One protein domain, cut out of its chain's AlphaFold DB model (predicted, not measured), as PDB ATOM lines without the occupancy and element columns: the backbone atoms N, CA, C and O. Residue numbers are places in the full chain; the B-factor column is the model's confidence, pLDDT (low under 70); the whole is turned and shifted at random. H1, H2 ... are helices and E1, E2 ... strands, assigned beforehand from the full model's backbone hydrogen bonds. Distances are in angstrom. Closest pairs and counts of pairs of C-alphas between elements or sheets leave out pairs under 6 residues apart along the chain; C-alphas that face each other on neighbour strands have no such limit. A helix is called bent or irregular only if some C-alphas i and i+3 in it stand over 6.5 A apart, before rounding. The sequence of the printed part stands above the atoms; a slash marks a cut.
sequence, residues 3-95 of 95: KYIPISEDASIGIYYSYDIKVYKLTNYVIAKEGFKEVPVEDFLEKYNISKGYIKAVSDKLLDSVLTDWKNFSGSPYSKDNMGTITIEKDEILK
ATOM      1  N   LYS A   3     187.877 236.217 130.854       93.19
ATOM      2  CA  LYS A   3     188.122 234.887 130.315       93.19
ATOM      3  C   LYS A   3     188.362 233.935 131.467       93.19
ATOM      4  O   LYS A   3     189.335 234.074 132.198       93.19
ATOM      5  N   TYR A   4     187.499 232.936 131.559       94.19
ATOM      6  CA  TYR A   4     187.643 231.841 132.502       94.19
ATOM      7  C   TYR A   4     188.416 230.675 131.874       94.19
ATOM      8  O   TYR A   4     188.165 230.296 130.724       94.19
ATOM      9  N   ILE A   5     189.355 230.121 132.638       95.75
ATOM     10  CA  ILE A   5     190.176 228.961 132.298       95.75
ATOM     11  C   ILE A   5     189.962 227.918 133.409       95.75
ATOM     12  O   ILE A   5     190.545 228.058 134.486       95.75
ATOM     13  N   PRO A   6     189.116 226.895 133.187       96.44
ATOM     14  CA  PRO A   6     188.973 225.799 134.138       96.44
ATOM     15  C   PRO A   6     190.254 224.958 134.156       96.44
ATOM     16  O   PRO A   6     190.803 224.643 133.098       96.44
ATOM     17  N   ILE A   7     190.718 224.603 135.353       96.75
ATOM     18  CA  ILE A   7     191.920 223.787 135.582       96.75
ATOM     19  C   ILE A   7     191.538 222.405 136.128       96.75
ATOM     20  O   ILE A   7     192.069 221.396 135.671       96.75
ATOM     21  N   SER A   8     190.572 222.351 137.047       95.44
ATOM     22  CA  SER A   8     189.923 221.128 137.541       95.44
ATOM     23  C   SER A   8     188.432 221.389 137.793       95.44
ATOM     24  O   SER A   8     187.909 222.438 137.412       95.44
ATOM     25  N   GLU A   9     187.741 220.435 138.424       94.19
ATOM     26  CA  GLU A   9     186.350 220.595 138.870       94.19
ATOM     27  C   GLU A   9     186.172 221.804 139.804       94.19
ATOM     28  O   GLU A   9     185.180 222.523 139.709       94.19
ATOM     29  N   ASP A  10     187.157 222.060 140.665       95.62
ATOM     30  CA  ASP A  10     187.138 223.104 141.684       95.62
ATOM     31  C   ASP A  10     188.180 224.212 141.467       95.62
ATOM     32  O   ASP A  10     188.125 225.222 142.157       95.62
ATOM     33  N   ALA A  11     189.107 224.085 140.517       97.69
ATOM     34  CA  ALA A  11     190.192 225.046 140.327       97.69
ATOM     35  C   ALA A  11     190.077 225.814 139.012       97.69
ATOM     36  O   ALA A  11     189.786 225.244 137.954       97.69
ATOM     37  N   SER A  12     190.357 227.118 139.048       97.62
ATOM     38  CA  SER A  12     190.282 227.964 137.857       97.62
ATOM     39  C   SER A  12     191.118 229.230 137.913       97.62
ATOM     40  O   SER A  12     191.476 229.723 138.981       97.62
ATOM     41  N   ILE A  13     191.369 229.783 136.728       97.75
ATOM     42  CA  ILE A  13     191.954 231.108 136.540       97.75
ATOM     43  C   ILE A  13     190.973 231.976 135.758       97.75
ATOM     44  O   ILE A  13     190.508 231.595 134.684       97.75
ATOM     45  N   GLY A  14     190.688 233.167 136.272       96.94
ATOM     46  CA  GLY A  14     190.024 234.232 135.535       96.94
ATOM     47  C   GLY A  14     191.023 235.313 135.128       96.94
ATOM     48  O   GLY A  14     191.784 235.792 135.964       96.94
ATOM     49  N   ILE A  15     191.003 235.707 133.856       97.19
ATOM     50  CA  ILE A  15     191.700 236.889 133.333       97.19
ATOM     51  C   ILE A  15     190.646 237.966 133.108       97.19
ATOM     52  O   ILE A  15     189.699 237.751 132.348       97.19
ATOM     53  N   TYR A  16     190.806 239.115 133.748       96.00
ATOM     54  CA  TYR A  16     189.803 240.168 133.779       96.00
ATOM     55  C   TYR A  16     190.330 241.440 133.147       96.00
ATOM     56  O   TYR A  16     191.449 241.867 133.406       96.00
ATOM     57  N   TYR A  17     189.457 242.082 132.380       94.81
ATOM     58  CA  TYR A  17     189.642 243.433 131.884       94.81
ATOM     59  C   TYR A  17     188.540 244.312 132.460       94.81
ATOM     60  O   TYR A  17     187.348 244.040 132.271       94.81
ATOM     61  N   SER A  18     188.947 245.375 133.143       93.12
ATOM     62  CA  SER A  18     188.067 246.408 133.680       93.12
ATOM     63  C   SER A  18     188.462 247.754 133.098       93.12
ATOM     64  O   SER A  18     189.629 248.132 133.151       93.12
ATOM     65  N   TYR A  19     187.504 248.469 132.519       89.25
ATOM     66  CA  TYR A  19     187.754 249.761 131.894       89.25
ATOM     67  C   TYR A  19     187.004 250.857 132.637       89.25
ATOM     68  O   TYR A  19     185.772 250.847 132.702       89.25
ATOM     69  N   ASP A  20     187.755 251.823 133.149       90.81
ATOM     70  CA  ASP A  20     187.223 253.066 133.677       90.81
ATOM     71  C   ASP A  20     187.237 254.131 132.576       90.81
ATOM     72  O   ASP A  20     188.285 254.654 132.189       90.81
ATOM     73  N   ILE A  21     186.045 254.459 132.077       85.12
ATOM     74  CA  ILE A  21     185.856 255.453 131.017       85.12
ATOM     75  C   ILE A  21     186.134 256.889 131.478       85.12
ATOM     76  O   ILE A  21     186.423 257.740 130.645       85.12
ATOM     77  N   LYS A  22     186.055 257.187 132.783       88.06
ATOM     78  CA  LYS A  22     186.244 258.555 133.294       88.06
ATOM     79  C   LYS A  22     187.709 258.959 133.283       88.06
ATOM     80  O   LYS A  22     188.023 260.111 133.005       88.06
ATOM     81  N   VAL A  23     188.585 258.014 133.613       90.44
ATOM     82  CA  VAL A  23     190.040 258.223 133.666       90.44
ATOM     83  C   VAL A  23     190.780 257.521 132.530       90.44
ATOM     84  O   VAL A  23     192.006 257.508 132.523       90.44
ATOM     85  N   TYR A  24     190.045 256.944 131.576       87.44
ATOM     86  CA  TYR A  24     190.585 256.234 130.416       87.44
ATOM     87  C   TYR A  24     191.632 255.182 130.801       87.44
ATOM     88  O   TYR A  24     192.747 255.147 130.276       87.44
ATOM     89  N   LYS A  25     191.260 254.318 131.750       91.06
ATOM     90  CA  LYS A  25     192.153 253.305 132.313       91.06
ATOM     91  C   LYS A  25     191.611 251.905 132.092       91.06
ATOM     92  O   LYS A  25     190.479 251.620 132.470       91.06
ATOM     93  N   LEU A  26     192.431 251.031 131.519       92.56
ATOM     94  CA  LEU A  26     192.160 249.603 131.395       92.56
ATOM     95  C   LEU A  26     193.026 248.842 132.403       92.56
ATOM     96  O   LEU A  26     194.245 248.794 132.265       92.56
ATOM     97  N   THR A  27     192.403 248.234 133.402       95.31
ATOM     98  CA  THR A  27     193.075 247.352 134.357       95.31
ATOM     99  C   THR A  27     192.902 245.905 133.908       95.31
ATOM    100  O   THR A  27     191.781 245.454 133.671       95.31
ATOM    101  N   ASN A  28     194.018 245.192 133.783       96.12
ATOM    102  CA  ASN A  28     194.095 243.790 133.402       96.12
ATOM    103  C   ASN A  28     194.698 242.981 134.553       96.12
ATOM    104  O   ASN A  28     195.870 243.167 134.887       96.12
ATOM    105  N   TYR A  29     193.896 242.110 135.151       96.88
ATOM    106  CA  TYR A  29     194.263 241.393 136.367       96.88
ATOM    107  C   TYR A  29     193.843 239.926 136.316       96.88
ATOM    108  O   TYR A  29     192.974 239.531 135.531       96.88
ATOM    109  N   VAL A  30     194.485 239.107 137.143       97.75
ATOM    110  CA  VAL A  30     194.285 237.658 137.193       97.75
ATOM    111  C   VAL A  30     193.804 237.265 138.580       97.75
ATOM    112  O   VAL A  30     194.373 237.672 139.584       97.75
ATOM    113  N   ILE A  31     192.769 236.431 138.637       97.88
ATOM    114  CA  ILE A  31     192.306 235.825 139.887       97.88
ATOM    115  C   ILE A  31     192.367 234.313 139.733       97.88
ATOM    116  O   ILE A  31     191.821 233.764 138.775       97.88
ATOM    117  N   ALA A  32     192.993 233.643 140.695       98.06
ATOM    118  CA  ALA A  32     192.937 232.198 140.837       98.06
ATOM    119  C   ALA A  32     191.892 231.820 141.892       98.06
ATOM    120  O   ALA A  32     191.777 232.484 142.926       98.06
ATOM    121  N   LYS A  33     191.122 230.762 141.632       97.81
ATOM    122  CA  LYS A  33     190.109 230.252 142.560       97.81
ATOM    123  C   LYS A  33     190.248 228.758 142.777       97.81
ATOM    124  O   LYS A  33     190.443 228.016 141.818       97.81
ATOM    125  N   GLU A  34     190.067 228.348 144.028       96.75
ATOM    126  CA  GLU A  34     189.876 226.959 144.450       96.75
ATOM    127  C   GLU A  34     188.558 226.852 145.228       96.75
ATOM    128  O   GLU A  34     188.362 227.464 146.286       96.75
ATOM    129  N   GLY A  35     187.603 226.125 144.658       94.00
ATOM    130  CA  GLY A  35     186.196 226.175 145.019       94.00
ATOM    131  C   GLY A  35     185.662 227.608 144.951       94.00
ATOM    132  O   GLY A  35     185.723 228.282 143.925       94.00
ATOM    133  N   PHE A  36     185.144 228.091 146.080       91.94
ATOM    134  CA  PHE A  36     184.591 229.444 146.211       91.94
ATOM    135  C   PHE A  36     185.610 230.488 146.687       91.94
ATOM    136  O   PHE A  36     185.239 231.644 146.889       91.94
ATOM    137  N   LYS A  37     186.869 230.097 146.924       96.31
ATOM    138  CA  LYS A  37     187.884 230.971 147.520       96.31
ATOM    139  C   LYS A  37     188.849 231.478 146.467       96.31
ATOM    140  O   LYS A  37     189.308 230.711 145.627       96.31
ATOM    141  N   GLU A  38     189.185 232.756 146.562       97.75
ATOM    142  CA  GLU A  38     190.324 233.324 145.850       97.75
ATOM    143  C   GLU A  38     191.611 232.943 146.576       97.75
ATOM    144  O   GLU A  38     191.668 232.960 147.810       97.75
ATOM    145  N   VAL A  39     192.621 232.561 145.805       98.00
ATOM    146  CA  VAL A  39     193.934 232.147 146.308       98.00
ATOM    147  C   VAL A  39     195.036 232.937 145.595       98.00
ATOM    148  O   VAL A  39     194.790 233.459 144.501       98.00
ATOM    149  N   PRO A  40     196.242 233.050 146.180       97.56
ATOM    150  CA  PRO A  40     197.371 233.690 145.512       97.56
ATOM    151  C   PRO A  40     197.654 233.043 144.152       97.56
ATOM    152  O   PRO A  40     197.723 231.816 144.034       97.56
ATOM    153  N   VAL A  41     197.799 233.868 143.113       97.38
ATOM    154  CA  VAL A  41     197.946 233.388 141.731       97.38
ATOM    155  C   VAL A  41     199.256 232.624 141.565       97.38
ATOM    156  O   VAL A  41     199.273 231.583 140.920       97.38
ATOM    157  N   GLU A  42     200.348 233.095 142.160       96.75
ATOM    158  CA  GLU A  42     201.659 232.447 142.095       96.75
ATOM    159  C   GLU A  42     201.633 231.024 142.660       96.75
ATOM    160  O   GLU A  42     202.029 230.092 141.957       96.75
ATOM    161  N   ASP A  43     201.105 230.856 143.876       97.44
ATOM    162  CA  ASP A  43     201.003 229.556 144.548       97.44
ATOM    163  C   ASP A  43     200.125 228.590 143.740       97.44
ATOM    164  O   ASP A  43     200.436 227.406 143.590       97.44
ATOM    165  N   PHE A  44     199.030 229.103 143.171       97.94
ATOM    166  CA  PHE A  44     198.135 228.329 142.320       97.94
ATOM    167  C   PHE A  44     198.833 227.851 141.041       97.94
ATOM    168  O   PHE A  44     198.732 226.683 140.664       97.94
ATOM    169  N   LEU A  45     199.554 228.746 140.362       97.25
ATOM    170  CA  LEU A  45     200.281 228.413 139.140       97.25
ATOM    171  C   LEU A  45     201.360 227.359 139.401       97.25
ATOM    172  O   LEU A  45     201.493 226.429 138.607       97.25
ATOM    173  N   GLU A  46     202.085 227.461 140.517       97.44
ATOM    174  CA  GLU A  46     203.069 226.455 140.926       97.44
ATOM    175  C   GLU A  46     202.404 225.103 141.214       97.44
ATOM    176  O   GLU A  46     202.797 224.090 140.631       97.44
ATOM    177  N   LYS A  47     201.339 225.089 142.030       97.69
ATOM    178  CA  LYS A  47     200.591 223.875 142.398       97.69
ATOM    179  C   LYS A  47     200.109 223.083 141.180       97.69
ATOM    180  O   LYS A  47     200.198 221.856 141.173       97.69
ATOM    181  N   TYR A  48     199.596 223.772 140.161       97.00
ATOM    182  CA  TYR A  48     199.064 223.149 138.945       97.00
ATOM    183  C   TYR A  48     200.077 223.069 137.793       97.00
ATOM    184  O   TYR A  48     199.716 222.651 136.693       97.00
ATOM    185  N   ASN A  49     201.342 223.435 138.033       97.12
ATOM    186  CA  ASN A  49     202.412 223.447 137.033       97.12
ATOM    187  C   ASN A  49     202.049 224.247 135.763       97.12
ATOM    188  O   ASN A  49     202.283 223.822 134.627       97.12
ATOM    189  N   ILE A  50     201.443 225.420 135.955       96.38
ATOM    190  CA  ILE A  50     201.032 226.335 134.890       96.38
ATOM    191  C   ILE A  50     202.056 227.464 134.801       96.38
ATOM    192  O   ILE A  50     202.346 228.153 135.775       96.38
ATOM    193  N   SER A  51     202.594 227.705 133.609       96.19
ATOM    194  CA  SER A  51     203.563 228.784 133.431       96.19
ATOM    195  C   SER A  51     202.891 230.160 133.407       96.19
ATOM    196  O   SER A  51     201.843 230.354 132.785       96.19
ATOM    197  N   LYS A  52     203.557 231.166 133.989       95.88
ATOM    198  CA  LYS A  52     203.158 232.582 133.852       95.88
ATOM    199  C   LYS A  52     203.048 232.993 132.377       95.88
ATOM    200  O   LYS A  52     202.103 233.664 131.976       95.88
ATOM    201  N   GLY A  53     203.976 232.501 131.548       96.56
ATOM    202  CA  GLY A  53     204.000 232.749 130.105       96.56
ATOM    203  C   GLY A  53     202.749 232.257 129.372       96.56
ATOM    204  O   GLY A  53     202.294 232.926 128.446       96.56
ATOM    205  N   TYR A  54     202.147 231.143 129.802       95.81
ATOM    206  CA  TYR A  54     200.871 230.681 129.251       95.81
ATOM    207  C   TYR A  54     199.741 231.678 129.544       95.81
ATOM    208  O   TYR A  54     199.043 232.096 128.620       95.81
ATOM    209  N   ILE A  55     199.607 232.125 130.797       96.12
ATOM    210  CA  ILE A  55     198.576 233.095 131.202       96.12
ATOM    211  C   ILE A  55     198.751 234.423 130.467       96.12
ATOM    212  O   ILE A  55     197.792 234.953 129.902       96.12
ATOM    213  N   LYS A  56     199.993 234.910 130.378       95.62
ATOM    214  CA  LYS A  56     200.332 236.113 129.619       95.62
ATOM    215  C   LYS A  56     199.953 235.984 128.142       95.62
ATOM    216  O   LYS A  56     199.311 236.878 127.601       95.62
ATOM    217  N   ALA A  57     200.281 234.866 127.496       95.44
ATOM    218  CA  ALA A  57     199.957 234.646 126.087       95.44
ATOM    219  C   ALA A  57     198.443 234.575 125.826       95.44
ATOM    220  O   ALA A  57     197.978 235.043 124.786       95.44
ATOM    221  N   VAL A  58     197.664 234.001 126.751       94.69
ATOM    222  CA  VAL A  58     196.196 234.015 126.661       94.69
ATOM    223  C   VAL A  58     195.667 235.441 126.820       94.69
ATOM    224  O   VAL A  58     194.856 235.870 126.004       94.69
ATOM    225  N   SER A  59     196.154 236.187 127.813       94.75
ATOM    226  CA  SER A  59     195.780 237.588 128.039       94.75
ATOM    227  C   SER A  59     196.095 238.465 126.819       94.75
ATOM    228  O   SER A  59     195.206 239.116 126.277       94.75
ATOM    229  N   ASP A  60     197.321 238.424 126.298       92.19
ATOM    230  CA  ASP A  60     197.722 239.270 125.167       92.19
ATOM    231  C   ASP A  60     196.872 239.000 123.906       92.19
ATOM    232  O   ASP A  60     196.524 239.936 123.190       92.19
ATOM    233  N   LYS A  61     196.436 237.751 123.672       92.81
ATOM    234  CA  LYS A  61     195.514 237.409 122.569       92.81
ATOM    235  C   LYS A  61     194.098 237.963 122.745       92.81
ATOM    236  O   LYS A  61     193.390 238.135 121.755       92.81
ATOM    237  N   LEU A  62     193.659 238.202 123.980       92.38
ATOM    238  CA  LEU A  62     192.323 238.727 124.274       92.38
ATOM    239  C   LEU A  62     192.250 240.249 124.143       92.38
ATOM    240  O   LEU A  62     191.164 240.769 123.886       92.38
ATOM    241  N   LEU A  63     193.373 240.955 124.305       90.69
ATOM    242  CA  LEU A  63     193.400 242.417 124.390       90.69
ATOM    243  C   LEU A  63     192.749 243.095 123.173       90.69
ATOM    244  O   LEU A  63     191.975 244.034 123.341       90.69
ATOM    245  N   ASP A  64     192.984 242.591 121.962       88.81
ATOM    246  CA  ASP A  64     192.380 243.159 120.750       88.81
ATOM    247  C   ASP A  64     190.851 243.022 120.735       88.81
ATOM    248  O   ASP A  64     190.139 243.946 120.330       88.81
ATOM    249  N   SER A  65     190.337 241.879 121.202       91.19
ATOM    250  CA  SER A  65     188.891 241.631 121.291       91.19
ATOM    251  C   SER A  65     188.263 242.508 122.371       91.19
ATOM    252  O   SER A  65     187.259 243.161 122.118       91.19
ATOM    253  N   VAL A  66     188.925 242.620 123.527       91.81
ATOM    254  CA  VAL A  66     188.558 243.533 124.617       91.81
ATOM    255  C   VAL A  66     188.429 244.965 124.097       91.81
ATOM    256  O   VAL A  66     187.385 245.590 124.251       91.81
ATOM    257  N   LEU A  67     189.454 245.496 123.432       90.62
ATOM    258  CA  LEU A  67     189.415 246.871 122.931       90.62
ATOM    259  C   LEU A  67     188.308 247.073 121.885       90.62
ATOM    260  O   LEU A  67     187.642 248.109 121.881       90.62
ATOM    261  N   THR A  68     188.084 246.076 121.026       90.69
ATOM    262  CA  THR A  68     187.018 246.104 120.015       90.69
ATOM    263  C   THR A  68     185.631 246.127 120.657       90.69
ATOM    264  O   THR A  68     184.811 246.985 120.322       90.69
ATOM    265  N   ASP A  69     185.377 245.236 121.612       89.75
ATOM    266  CA  ASP A  69     184.092 245.139 122.304       89.75
ATOM    267  C   ASP A  69     183.791 246.415 123.092       89.75
ATOM    268  O   ASP A  69     182.674 246.931 123.034       89.75
ATOM    269  N   TRP A  70     184.787 246.989 123.770       89.25
ATOM    270  CA  TRP A  70     184.596 248.241 124.505       89.25
ATOM    271  C   TRP A  70     184.310 249.433 123.609       89.25
ATOM    272  O   TRP A  70     183.437 250.240 123.930       89.25
ATOM    273  N   LYS A  71     185.005 249.549 122.476       88.81
ATOM    274  CA  LYS A  71     184.681 250.562 121.469       88.81
ATOM    275  C   LYS A  71     183.223 250.459 121.032       88.81
ATOM    276  O   LYS A  71     182.529 251.473 121.009       88.81
ATOM    277  N   ASN A  72     182.755 249.245 120.750       90.38
ATOM    278  CA  ASN A  72     181.389 249.004 120.290       90.38
ATOM    279  C   ASN A  72     180.338 249.241 121.384       90.38
ATOM    280  O   ASN A  72     179.277 249.786 121.095       90.38
ATOM    281  N   PHE A  73     180.619 248.851 122.630       87.62
ATOM    282  CA  PHE A  73     179.653 248.927 123.727       87.62
ATOM    283  C   PHE A  73     179.588 250.307 124.388       87.62
ATOM    284  O   PHE A  73     178.499 250.805 124.664       87.62
ATOM    285  N   SER A  74     180.734 250.936 124.666       83.00
ATOM    286  CA  SER A  74     180.789 252.184 125.439       83.00
ATOM    287  C   SER A  74     181.071 253.425 124.595       83.00
ATOM    288  O   SER A  74     181.235 254.505 125.159       83.00
ATOM    289  N   GLY A  75     181.227 253.284 123.274       82.94
ATOM    290  CA  GLY A  75     181.714 254.366 122.414       82.94
ATOM    291  C   GLY A  75     183.149 254.782 122.745       82.94
ATOM    292  O   GLY A  75     183.521 255.931 122.518       82.94
ATOM    293  N   SER A  76     183.943 253.873 123.333       83.56
ATOM    294  CA  SER A  76     185.342 254.147 123.672       83.56
ATOM    295  C   SER A  76     186.097 254.652 122.433       83.56
ATOM    296  O   SER A  76     185.975 254.046 121.364       83.56
ATOM    297  N   PRO A  77     186.906 255.722 122.543       81.81
ATOM    298  CA  PRO A  77     187.715 256.187 121.420       81.81
ATOM    299  C   PRO A  77     188.870 255.225 121.100       81.81
ATOM    300  O   PRO A  77     189.523 255.372 120.061       81.81
ATOM    301  N   TYR A  78     189.135 254.257 121.982       83.62
ATOM    302  CA  TYR A  78     190.291 253.380 121.895       83.62
ATOM    303  C   TYR A  78     190.000 252.090 121.142       83.62
ATOM    304  O   TYR A  78     188.916 251.520 121.213       83.62
ATOM    305  N   SER A  79     191.005 251.625 120.415       84.88
ATOM    306  CA  SER A  79     191.001 250.353 119.694       84.88
ATOM    307  C   SER A  79     192.435 249.870 119.528       84.88
ATOM    308  O   SER A  79     193.363 250.637 119.774       84.88
ATOM    309  N   LYS A  80     192.625 248.643 119.032       82.69
ATOM    310  CA  LYS A  80     193.958 248.139 118.669       82.69
ATOM    311  C   LYS A  80     194.735 249.102 117.748       82.69
ATOM    312  O   LYS A  80     195.949 249.212 117.854       82.69
ATOM    313  N   ASP A  81     194.019 249.837 116.891       83.38
ATOM    314  CA  ASP A  81     194.590 250.766 115.909       83.38
ATOM    315  C   ASP A  81     194.688 252.211 116.443       83.38
ATOM    316  O   ASP A  81     195.279 253.077 115.803       83.38
ATOM    317  N   ASN A  82     194.103 252.495 117.614       85.38
ATOM    318  CA  ASN A  82     194.138 253.809 118.254       85.38
ATOM    319  C   ASN A  82     194.176 253.660 119.776       85.38
ATOM    320  O   ASN A  82     193.138 253.661 120.434       85.38
ATOM    321  N   MET A  83     195.377 253.554 120.336       84.69
ATOM    322  CA  MET A  83     195.557 253.487 121.787       84.69
ATOM    323  C   MET A  83     195.480 254.864 122.459       84.69
ATOM    324  O   MET A  83     195.222 254.942 123.654       84.69
ATOM    325  N   GLY A  84     195.635 255.961 121.708       84.50
ATOM    326  CA  GLY A  84     195.572 257.326 122.236       84.50
ATOM    327  C   GLY A  84     196.332 257.491 123.561       84.50
ATOM    328  O   GLY A  84     197.518 257.188 123.641       84.50
ATOM    329  N   THR A  85     195.632 257.958 124.596       85.25
ATOM    330  CA  THR A  85     196.154 258.158 125.960       85.25
ATOM    331  C   THR A  85     195.691 257.088 126.957       85.25
ATOM    332  O   THR A  85     195.719 257.348 128.158       85.25
ATOM    333  N   ILE A  86     195.191 255.933 126.497       88.06
ATOM    334  CA  ILE A  86     194.711 254.900 127.420       88.06
ATOM    335  C   ILE A  86     195.878 254.348 128.241       88.06
ATOM    336  O   ILE A  86     196.901 253.926 127.700       88.06
ATOM    337  N   THR A  87     195.709 254.308 129.559       89.44
ATOM    338  CA  THR A  87     196.660 253.634 130.446       89.44
ATOM    339  C   THR A  87     196.224 252.185 130.614       89.44
ATOM    340  O   THR A  87     195.111 251.932 131.078       89.44
ATOM    341  N   ILE A  88     197.095 251.234 130.258       90.44
ATOM    342  CA  ILE A  88     196.891 249.815 130.569       90.44
ATOM    343  C   ILE A  88     197.728 249.452 131.793       90.44
ATOM    344  O   ILE A  88     198.953 249.373 131.713       90.44
ATOM    345  N   GLU A  89     197.061 249.185 132.909       93.88
ATOM    346  CA  GLU A  89     197.684 248.599 134.095       93.88
ATOM    347  C   GLU A  89     197.545 247.079 134.025       93.88
ATOM    348  O   GLU A  89     196.450 246.566 133.797       93.88
ATOM    349  N   LYS A  90     198.653 246.359 134.206       95.25
ATOM    350  CA  LYS A  90     198.679 244.895 134.243       95.25
ATOM    351  C   LYS A  90     199.192 244.416 135.596       95.25
ATOM    352  O   LYS A  90     200.179 244.969 136.094       95.25
ATOM    353  N   ASP A  91     198.579 243.361 136.123       94.19
ATOM    354  CA  ASP A  91     199.158 242.578 137.217       94.19
ATOM    355  C   ASP A  91     200.579 242.123 136.877       94.19
ATOM    356  O   ASP A  91     200.911 241.880 135.714       94.19
ATOM    357  N   GLU A  92     201.415 241.959 137.903       92.81
ATOM    358  CA  GLU A  92     202.822 241.572 137.743       92.81
ATOM    359  C   GLU A  92     202.978 240.240 136.998       92.81
ATOM    360  O   GLU A  92     203.878 240.079 136.181       92.81
ATOM    361  N   ILE A  93     202.045 239.308 137.205       92.06
ATOM    362  CA  ILE A  93     202.025 238.005 136.533       92.06
ATOM    363  C   ILE A  93     201.871 238.104 135.002       92.06
ATOM    364  O   ILE A  93     202.184 237.154 134.285       92.06
ATOM    365  N   LEU A  94     201.367 239.239 134.505       92.75
ATOM    366  CA  LEU A  94     201.101 239.508 133.092       92.75
ATOM    367  C   LEU A  94     202.166 240.401 132.435       92.75
ATOM    368  O   LEU A  94     202.021 240.726 131.247       92.75
ATOM    369  N   LYS A  95     203.184 240.836 133.185       88.94
ATOM    370  CA  LYS A  95     204.286 241.652 132.662       88.94
ATOM    371  C   LYS A  95     205.318 240.801 131.926       88.94
ATOM    372  O   LYS A  95     205.576 239.649 132.337       88.94
TER     373      LYS A  95
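Overview. This is residues 3 to 95 of the 95 residues of an uncharacterized protein of Gemella sanguinis (UniProt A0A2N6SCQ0). A long, twisted hairpin of E2 and E3 makes the backbone of an elongated sheet, with the short strands E1, E4 and E5 along its edges. H1 and the first arm of the bent helix H2 cover one face, and the second arm carries on toward the end where E2 turns into E3; residues 75 to 86 lead from there to E5. The printed part has 93 residues with two named helices and five named strands, in the order E1 E2 E3 E4 H1 H2 E5, of mixed class. The branched sheet is mixed: E3 and E5 are parallel, the other neighbours antiparallel. The whole is only just compact, close to loose, with a radius of gyration of the C-alphas of 14.4 A and spans of 40 by 23 by 19 A.

Arrangement. E1, residues 3 to 6, and E2, residues 11 to 20, form an antiparallel hairpin, with N 3 and O 15 at 2.8 A. On the other side of E2 is E3, residues 25 to 34, in a second hairpin, with N 14 and O 31 at 2.8 A. E1 to E4, residues 37 to 39, make a meander, each strand the antiparallel neighbour of the one before; N 34 and O 37 are 3.0 A apart. E5, residues 87 to 90, is parallel to E3 at 17 degrees, with N 28 and O 89 at 2.8 A, and lies on the same side of E3 as E4. H1, residues 41 to 47, is on the sheet at a height of 9.4 A; its closest C-alphas to E3 are those of Val 41 and Ala 32, 5.2 A apart. H2, residues 52 to 74, was assigned as one helix by its hydrogen bonds but is bent: C-alphas 61 and 64 are 6.8 A apart. Its arms H2a, residues 52 to 61, and H2b, residues 64 to 74, stand at a steep tilt of 49 degrees. H2a is on the same face as H1, over E2 at a height of 9.9 A, with the C-alphas of Ser 59 and Ile 15 closest at 6.7 A. H1 and H2a are close but not clearly touching; their closest C-alphas, Leu 45 and Lys 52, are 7.3 A apart. H2b only grazes the sheet with residues 66 to 74. In H1, H2a and H2b every O i to N i+4 pair is within hydrogen-bond range.

Along the chain. E1 spans 9.9 A from C-alpha 3 at (188.122, 234.887, 130.315). E2 spans 29.0 A, E3 29.1 A and E4 6.3 A. H1 spans 9.9 A, H2a 14.5 A and H2b 15.4 A, ending at C-alpha 74 at (180.789, 252.184, 125.439). E5 spans 9.7 A to C-alpha 90 at (198.679, 244.895, 134.243).

Size, cuts and confidence. The C-alphas farthest apart are those of Glu 9 and Gly 84, at 41.4 A. The link from H2 to E5 is long, with 12 residues; the other links are tight. The printed part has no cut, and no printed residue is under 70 in pLDDT.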